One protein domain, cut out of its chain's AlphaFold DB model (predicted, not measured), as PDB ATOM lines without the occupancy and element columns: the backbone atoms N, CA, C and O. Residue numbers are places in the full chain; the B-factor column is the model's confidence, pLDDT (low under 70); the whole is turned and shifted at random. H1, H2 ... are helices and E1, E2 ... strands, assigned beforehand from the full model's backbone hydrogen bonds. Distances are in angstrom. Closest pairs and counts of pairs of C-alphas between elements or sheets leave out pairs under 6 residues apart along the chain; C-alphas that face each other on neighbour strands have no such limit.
ATOM      1  N   VAL A  43      62.866  67.561 151.389       94.69
ATOM      2  CA  VAL A  43      61.538  68.116 151.650       94.69
ATOM      3  C   VAL A  43      61.586  69.636 151.704       94.69
ATOM      4  O   VAL A  43      62.605  70.227 152.063       94.69
ATOM      5  N   VAL A  44      60.460  70.244 151.355       95.69
ATOM      6  CA  VAL A  44      60.193  71.676 151.467       95.69
ATOM      7  C   VAL A  44      59.635  71.933 152.867       95.69
ATOM      8  O   VAL A  44      58.633  71.333 153.265       95.69
ATOM      9  N   VAL A  45      60.312  72.780 153.644       94.62
ATOM     10  CA  VAL A  45      59.978  73.063 155.044       94.62
ATOM     11  C   VAL A  45      59.677  74.538 155.241       94.62
ATOM     12  O   VAL A  45      60.491  75.404 154.925       94.62
ATOM     13  N   CYS A  46      58.521  74.792 155.845       94.25
ATOM     14  CA  CYS A  46      58.106  76.080 156.366       94.25
ATOM     15  C   CYS A  46      58.711  76.274 157.750       94.25
ATOM     16  O   CYS A  46      58.346  75.592 158.714       94.25
ATOM     17  N   LYS A  47      59.668  77.193 157.834       90.25
ATOM     18  CA  LYS A  47      60.349  77.520 159.083       90.25
ATOM     19  C   LYS A  47      59.637  78.655 159.812       90.25
ATOM     20  O   LYS A  47      59.348  79.689 159.207       90.25
ATOM     21  N   TYR A  48      59.408  78.491 161.109       86.75
ATOM     22  CA  TYR A  48      58.826  79.519 161.972       86.75
ATOM     23  C   TYR A  48      59.912  80.066 162.903       86.75
ATOM     24  O   TYR A  48      60.781  79.333 163.373       86.75
ATOM     25  N   VAL A  49      59.915  81.380 163.119       79.88
ATOM     26  CA  VAL A  49      60.934  82.092 163.898       79.88
ATOM     27  C   VAL A  49      60.277  82.895 165.009       79.88
ATOM     28  O   VAL A  49      59.861  84.022 164.792       79.88
ATOM     29  N   THR A  50      60.230  82.348 166.222       67.06
ATOM     30  CA  THR A  50      59.902  83.092 167.457       67.06
ATOM     31  C   THR A  50      60.284  82.289 168.698       67.06
ATOM     32  O   THR A  50      60.544  81.091 168.631       67.06
ATOM     33  N   THR A  51      60.281  82.953 169.857       61.59
ATOM     34  CA  THR A  51      60.381  82.304 171.168       61.59
ATOM     35  C   THR A  51      59.286  81.237 171.320       61.59
ATOM     36  O   THR A  51      58.105  81.571 171.186       61.59
ATOM     37  N   PRO A  52      59.630  79.979 171.642       55.69
ATOM     38  CA  PRO A  52      58.630  78.946 171.888       55.69
ATOM     39  C   PRO A  52      57.646  79.371 172.987       55.69
ATOM     40  O   PRO A  52      58.051  79.769 174.080       55.69
ATOM     41  N   GLY A  53      56.346  79.289 172.680       55.91
ATOM     42  CA  GLY A  53      55.248  79.594 173.604       55.91
ATOM     43  C   GLY A  53      54.471  80.891 173.338       55.91
ATOM     44  O   GLY A  53      53.461  81.103 174.005       55.91
ATOM     45  N   VAL A  54      54.881  81.741 172.380       51.28
ATOM     46  CA  VAL A  54      54.139  82.968 172.013       51.28
ATOM     47  C   VAL A  54      54.214  83.241 170.503       51.28
ATOM     48  O   VAL A  54      55.237  83.716 170.025       51.28
ATOM     49  N   GLY A  55      53.110  82.992 169.784       63.88
ATOM     50  CA  GLY A  55      52.837  83.503 168.428       63.88
ATOM     51  C   GLY A  55      53.891  83.188 167.365       63.88
ATOM     52  O   GLY A  55      54.665  84.070 167.010       63.88
ATOM     53  N   GLU A  56      53.885  81.962 166.832       71.44
ATOM     54  CA  GLU A  56      54.794  81.540 165.759       71.44
ATOM     55  C   GLU A  56      54.619  82.366 164.486       71.44
ATOM     56  O   GLU A  56      53.560  82.351 163.863       71.44
ATOM     57  N   VAL A  57      55.672  83.093 164.104       80.25
ATOM     58  CA  VAL A  57      55.709  83.884 162.868       80.25
ATOM     59  C   VAL A  57      56.532  83.134 161.831       80.25
ATOM     60  O   VAL A  57      57.671  82.743 162.094       80.25
ATOM     61  N   LEU A  58      55.964  82.933 160.643       83.94
ATOM     62  CA  LEU A  58      56.668  82.339 159.512       83.94
ATOM     63  C   LEU A  58      57.906  83.187 159.163       83.94
ATOM     64  O   LEU A  58      57.819  84.411 159.049       83.94
ATOM     65  N   GLN A  59      59.069  82.554 158.992       83.62
ATOM     66  CA  GLN A  59      60.287  83.269 158.613       83.62
ATOM     67  C   GLN A  59      60.099  83.923 157.241       83.62
ATOM     68  O   GLN A  59      59.724  83.254 156.281       83.62
ATOM     69  N   THR A  60      60.370  85.225 157.141       81.25
ATOM     70  CA  THR A  60      60.354  85.953 155.867       81.25
ATOM     71  C   THR A  60      61.708  85.828 155.154       81.25
ATOM     72  O   THR A  60      62.754  85.709 155.796       81.25
ATOM     73  N   GLY A  61      61.703  85.849 153.818       83.75
ATOM     74  CA  GLY A  61      62.916  85.751 152.995       83.75
ATOM     75  C   GLY A  61      63.179  84.335 152.480       83.75
ATOM     76  O   GLY A  61      62.576  83.929 151.494       83.75
ATOM     77  N   GLU A  62      64.089  83.597 153.120       85.88
ATOM     78  CA  GLU A  62      64.489  82.233 152.720       85.88
ATOM     79  C   GLU A  62      63.501  81.174 153.233       85.88
ATOM     80  O   GLU A  62      63.854  80.325 154.045       85.88
ATOM     81  N   ASN A  63      62.239  81.254 152.823       86.50
ATOM     82  CA  ASN A  63      61.206  80.287 153.185       86.50
ATOM     83  C   ASN A  63      60.329  80.042 151.947       86.50
ATOM     84  O   ASN A  63      59.951  81.020 151.300       86.50
ATOM     85  N   PRO A  64      60.004  78.790 151.600       90.75
ATOM     86  CA  PRO A  64      60.405  77.555 152.266       90.75
ATOM     87  C   PRO A  64      61.884  77.195 152.065       90.75
ATOM     88  O   PRO A  64      62.516  77.614 151.096       90.75
ATOM     89  N   ILE A  65      62.444  76.414 152.994       93.12
ATOM     90  CA  ILE A  65      63.800  75.857 152.879       93.12
ATOM     91  C   ILE A  65      63.753  74.403 152.417       93.12
ATOM     92  O   ILE A  65      62.878  73.636 152.813       93.12
ATOM     93  N   GLU A  66      64.738  74.000 151.622       94.00
ATOM     94  CA  GLU A  66      64.929  72.597 151.263       94.00
ATOM     95  C   GLU A  66      65.836  71.911 152.290       94.00
ATOM     96  O   GLU A  66      66.994  72.300 152.466       94.00
ATOM     97  N   VAL A  67      65.345  70.862 152.950       93.88
ATOM     98  CA  VAL A  67      66.134  70.063 153.906       93.88
ATOM     99  C   VAL A  67      66.069  68.578 153.571       93.88
ATOM    100  O   VAL A  67      65.140  68.123 152.915       93.88
ATOM    101  N   SER A  68      67.057  67.801 154.021       94.50
ATOM    102  CA  SER A  68      67.016  66.336 153.901       94.50
ATOM    103  C   SER A  68      65.856  65.758 154.721       94.50
ATOM    104  O   SER A  68      65.605  66.208 155.837       94.50
ATOM    105  N   VAL A  69      65.196  64.714 154.214       94.06
ATOM    106  CA  VAL A  69      64.174  63.922 154.923       94.06
ATOM    107  C   VAL A  69      64.714  63.376 156.247       94.06
ATOM    108  O   VAL A  69      63.969  63.252 157.215       94.06
ATOM    109  N   GLU A  70      66.020  63.110 156.332       92.50
ATOM    110  CA  GLU A  70      66.677  62.665 157.567       92.50
ATOM    111  C   GLU A  70      66.547  63.694 158.705       92.50
ATOM    112  O   GLU A  70      66.529  63.317 159.878       92.50
ATOM    113  N   ALA A  71      66.393  64.983 158.375       92.25
ATOM    114  CA  ALA A  71      66.194  66.054 159.350       92.25
ATOM    115  C   ALA A  71      64.810  66.006 160.027       92.25
ATOM    116  O   ALA A  71      64.644  66.591 161.094       92.25
ATOM    117  N   LEU A  72      63.837  65.287 159.452       91.38
ATOM    118  CA  LEU A  72      62.495  65.114 160.024       91.38
ATOM    119  C   LEU A  72      62.453  64.069 161.155       91.38
ATOM    120  O   LEU A  72      61.439  63.926 161.846       91.38
ATOM    121  N   GLY A  73      63.554  63.339 161.355       91.06
ATOM    122  CA  GLY A  73      63.685  62.287 162.355       91.06
ATOM    123  C   GLY A  73      63.070  60.949 161.931       91.06
ATOM    124  O   GLY A  73      62.318  60.838 160.966       91.06
ATOM    125  N   ALA A  74      63.376  59.898 162.697       89.94
ATOM    126  CA  ALA A  74      62.997  58.515 162.380       89.94
ATOM    127  C   ALA A  74      61.475  58.239 162.382       89.94
ATOM    128  O   ALA A  74      61.054  57.155 161.991       89.94
ATOM    129  N   GLY A  75      60.656  59.190 162.843       89.06
ATOM    130  CA  GLY A  75      59.196  59.070 162.912       89.06
ATOM    131  C   GLY A  75      58.452  59.524 161.653       89.06
ATOM    132  O   GLY A  75      57.234  59.364 161.590       89.06
ATOM    133  N   PHE A  76      59.144  60.086 160.660       93.50
ATOM    134  CA  PHE A  76      58.491  60.597 159.461       93.50
ATOM    135  C   PHE A  76      58.007  59.462 158.547       93.50
ATOM    136  O   PHE A  76      58.796  58.704 157.987       93.50
ATOM    137  N   ALA A  77      56.688  59.373 158.364       93.81
ATOM    138  CA  ALA A  77      56.037  58.334 157.566       93.81
ATOM    139  C   ALA A  77      55.748  58.752 156.108       93.81
ATOM    140  O   ALA A  77      54.975  58.081 155.426       93.81
ATOM    141  N   GLY A  78      56.311  59.868 155.626       90.75
ATOM    142  CA  GLY A  78      56.030  60.368 154.272       90.75
ATOM    143  C   GLY A  78      54.677  61.073 154.124       90.75
ATOM    144  O   GLY A  78      54.158  61.153 153.018       90.75
ATOM    145  N   THR A  79      54.069  61.528 155.224       94.25
ATOM    146  CA  THR A  79      52.763  62.213 155.222       94.25
ATOM    147  C   THR A  79      52.947  63.697 155.516       94.25
ATOM    148  O   THR A  79      53.670  64.029 156.449       94.25
ATOM    149  N   PHE A  80      52.268  64.566 154.766       93.56
ATOM    150  CA  PHE A  80      52.304  66.024 154.931       93.56
ATOM    151  C   PHE A  80      50.902  66.587 155.248       93.56
ATOM    152  O   PHE A  80      49.912  65.971 154.843       93.56
ATOM    153  N   PRO A  81      50.790  67.743 155.935       94.81
ATOM    154  CA  PRO A  81      51.873  68.480 156.593       94.81
ATOM    155  C   PRO A  81      52.425  67.722 157.815       94.81
ATOM    156  O   PRO A  81      51.669  67.094 158.555       94.81
ATOM    157  N   TYR A  82      53.741  67.776 158.033       94.50
ATOM    158  CA  TYR A  82      54.412  67.116 159.161       94.50
ATOM    159  C   TYR A  82      55.111  68.136 160.052       94.50
ATOM    160  O   TYR A  82      56.082  68.773 159.640       94.50
ATOM    161  N   VAL A  83      54.615  68.275 161.281       92.12
ATOM    162  CA  VAL A  83      55.217  69.135 162.304       92.12
ATOM    163  C   VAL A  83      56.365  68.385 162.966       92.12
ATOM    164  O   VAL A  83      56.185  67.263 163.443       92.12
ATOM    165  N   PHE A  84      57.536  69.007 163.023       91.06
ATOM    166  CA  PHE A  84      58.702  68.456 163.699       91.06
ATOM    167  C   PHE A  84      59.479  69.550 164.420       91.06
ATOM    168  O   PHE A  84      59.429  70.725 164.052       91.06
ATOM    169  N   SER A  85      60.205  69.151 165.463       88.56
ATOM    170  CA  SER A  85      61.038  70.073 166.223       88.56
ATOM    171  C   SER A  85      62.450  70.120 165.672       88.56
ATOM    172  O   SER A  85      63.175  69.126 165.713       88.56
ATOM    173  N   ASP A  86      62.849  71.294 165.190       81.69
ATOM    174  CA  ASP A  86      64.236  71.620 164.887       81.69
ATOM    175  C   ASP A  86      64.857  72.440 166.040       81.69
ATOM    176  O   ASP A  86      64.301  72.555 167.137       81.69
ATOM    177  N   ALA A  87      66.030  73.031 165.807       79.94
ATOM    178  CA  ALA A  87      66.688  73.897 166.786       79.94
ATOM    179  C   ALA A  87      65.877  75.162 167.161       79.94
ATOM    180  O   ALA A  87      66.248  75.847 168.113       79.94
ATOM    181  N   GLN A  88      64.800  75.478 166.432       72.81
ATOM    182  CA  GLN A  88      63.885  76.607 166.644       72.81
ATOM    183  C   GLN A  88      62.481  76.143 167.084       72.81
ATOM    184  O   GLN A  88      61.515  76.896 167.011       72.81
ATOM    185  N   VAL A  89      62.390  74.925 167.627       77.31
ATOM    186  CA  VAL A  89      61.215  74.303 168.261       77.31
ATOM    187  C   VAL A  89      60.153  73.773 167.312       77.31
ATOM    188  O   VAL A  89      59.783  72.617 167.502       77.31
ATOM    189  N   ASN A  90      59.679  74.535 166.327       85.06
ATOM    190  CA  ASN A  90      58.611  74.080 165.431       85.06
ATOM    191  C   ASN A  90      58.889  74.461 163.971       85.06
ATOM    192  O   ASN A  90      59.082  75.623 163.620       85.06
ATOM    193  N   SER A  91      58.897  73.447 163.111       90.81
ATOM    194  CA  SER A  91      58.955  73.562 161.656       90.81
ATOM    195  C   SER A  91      57.929  72.616 161.035       90.81
ATOM    196  O   SER A  91      57.594  71.582 161.619       90.81
ATOM    197  N   VAL A  92      57.417  72.962 159.854       93.75
ATOM    198  CA  VAL A  92      56.402  72.155 159.164       93.75
ATOM    199  C   VAL A  92      56.910  71.762 157.788       93.75
ATOM    200  O   VAL A  92      57.120  72.618 156.934       93.75
ATOM    201  N   ALA A  93      57.109  70.467 157.558       95.50
ATOM    202  CA  ALA A  93      57.338  69.955 156.214       95.50
ATOM    203  C   ALA A  93      56.006  69.920 155.459       95.50
ATOM    204  O   ALA A  93      55.026  69.377 155.976       95.50
ATOM    205  N   ILE A  94      55.974  70.492 154.256       95.69
ATOM    206  CA  ILE A  94      54.746  70.650 153.457       95.69
ATOM    207  C   ILE A  94      54.714  69.778 152.198       95.69
ATOM    208  O   ILE A  94      53.632  69.515 151.685       95.69
ATOM    209  N   GLY A  95      55.862  69.260 151.754       95.56
ATOM    210  CA  GLY A  95      55.941  68.298 150.655       95.56
ATOM    211  C   GLY A  95      57.371  67.978 150.238       95.56
ATOM    212  O   GLY A  95      58.336  68.380 150.900       95.56
ATOM    213  N   PHE A  96      57.521  67.234 149.145       95.12
ATOM    214  CA  PHE A  96      58.832  66.916 148.576       95.12
ATOM    215  C   PHE A  96      59.321  68.030 147.643       95.12
ATOM    216  O   PHE A  96      58.540  68.734 147.003       95.12
ATOM    217  N   VAL A  97      60.645  68.185 147.536       93.38
ATOM    218  CA  VAL A  97      61.233  69.109 146.552       93.38
ATOM    219  C   VAL A  97      60.834  68.673 145.137       93.38
ATOM    220  O   VAL A  97      60.944  67.497 144.797       93.38
ATOM    221  N   GLY A  98      60.390  69.626 144.313       90.75
ATOM    222  CA  GLY A  98      59.941  69.388 142.934       90.75
ATOM    223  C   GLY A  98      58.422  69.394 142.737       90.75
ATOM    224  O   GLY A  98      57.969  69.424 141.597       90.75
ATOM    225  N   GLU A  99      57.635  69.450 143.816       91.56
ATOM    226  CA  GLU A  99      56.164  69.546 143.756       91.56
ATOM    227  C   GLU A  99      55.651  70.965 143.441       91.56
ATOM    228  O   GLU A  99      54.449  71.183 143.347       91.56
ATOM    229  N   GLY A 100      56.558  71.929 143.233       91.56
ATOM    230  CA  GLY A 100      56.209  73.321 142.926       91.56
ATOM    231  C   GLY A 100      55.713  74.123 144.130       91.56
ATOM    232  O   GLY A 100      55.141  75.186 143.926       91.56
ATOM    233  N   LEU A 101      55.935  73.614 145.346       92.94
ATOM    234  CA  LEU A 101      55.525  74.263 146.588       92.94
ATOM    235  C   LEU A 101      56.337  75.528 146.859       92.94
ATOM    236  O   LEU A 101      57.563  75.536 146.703       92.94
ATOM    237  N   ASP A 102      55.659  76.572 147.317       92.56
ATOM    238  CA  ASP A 102      56.256  77.852 147.669       92.56
ATOM    239  C   ASP A 102      55.800  78.347 149.053       92.56
ATOM    240  O   ASP A 102      55.253  77.608 149.872       92.56
ATOM    241  N   ILE A 103      56.119  79.602 149.376       89.69
ATOM    242  CA  ILE A 103      55.824  80.182 150.691       89.69
ATOM    243  C   ILE A 103      54.316  80.308 150.953       89.69
ATOM    244  O   ILE A 103      53.907  80.332 152.111       89.69
ATOM    245  N   THR A 104      53.492  80.374 149.904       90.00
ATOM    246  CA  THR A 104      52.030  80.474 149.996       90.00
ATOM    247  C   THR A 104      51.376  79.165 150.430       90.00
ATOM    248  O   THR A 104      50.294  79.197 151.012       90.00
ATOM    249  N   ASP A 105      52.069  78.036 150.257       92.81
ATOM    250  CA  ASP A 105      51.637  76.717 150.731       92.81
ATOM    251  C   ASP A 105      51.935  76.491 152.225       92.81
ATOM    252  O   ASP A 105      51.513  75.492 152.819       92.81
ATOM    253  N   CYS A 106      52.669  77.407 152.864       91.19
ATOM    254  CA  CYS A 106      52.984  77.307 154.281       91.19
ATOM    255  C   CYS A 106      51.754  77.580 155.162       91.19
ATOM    256  O   CYS A 106      51.113  78.625 155.024       91.19
TER     257      CYS A 106
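What this domain is: This is residues 43 to 106 of the 347 residues of an uncharacterized protein of Microbacterium sp. 4R-513 (UniProt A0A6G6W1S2). With little regular structure, this is a strongly twisted antiparallel sheet of four short strands, order E2 E1 E4 E3, with the small helix H1 over one face and one long loop, residues 48 to 64, between E1 and E2. The loop of residues 48 to 64 reaches to one end. The 64 printed residues, mostly strand by class, hold E1, E2, H1, E3 and E4 in turn, with 22 residues in named elements. The whole is compact, with a radius of gyration of the C-alphas of 11.2 A and spans of 30 by 25 by 15 A.

Where its parts are: E1, residues 43 to 47, begins at C-alpha 43 (61.538, 68.116, 151.650) and is 12.0 A long. E2 is residues 65 to 68, H1 69 to 72, E3 82 to 84. E4, residues 91 to 96, is 14.7 A long.

How they stand to each other: E1 and E4 are antiparallel at 153 degrees, with N 46 and O 92 at 2.8 A. Hairpin E1 and E2 has N 43 and O 67 at 2.8 A; hairpin E3 and E4 has N 82 and O 93 at 2.9 A. H1, too short for an O i to N i+4 pair, is on the sheet at a height of 8.6 A.

The domain as a whole: The C-alphas of Gly 53 and Gly 98, the farthest apart, are 32.7 A apart. The printed part has no cut; E1 to E2 is a long link. Residues 50 to 55 have pLDDT under 70.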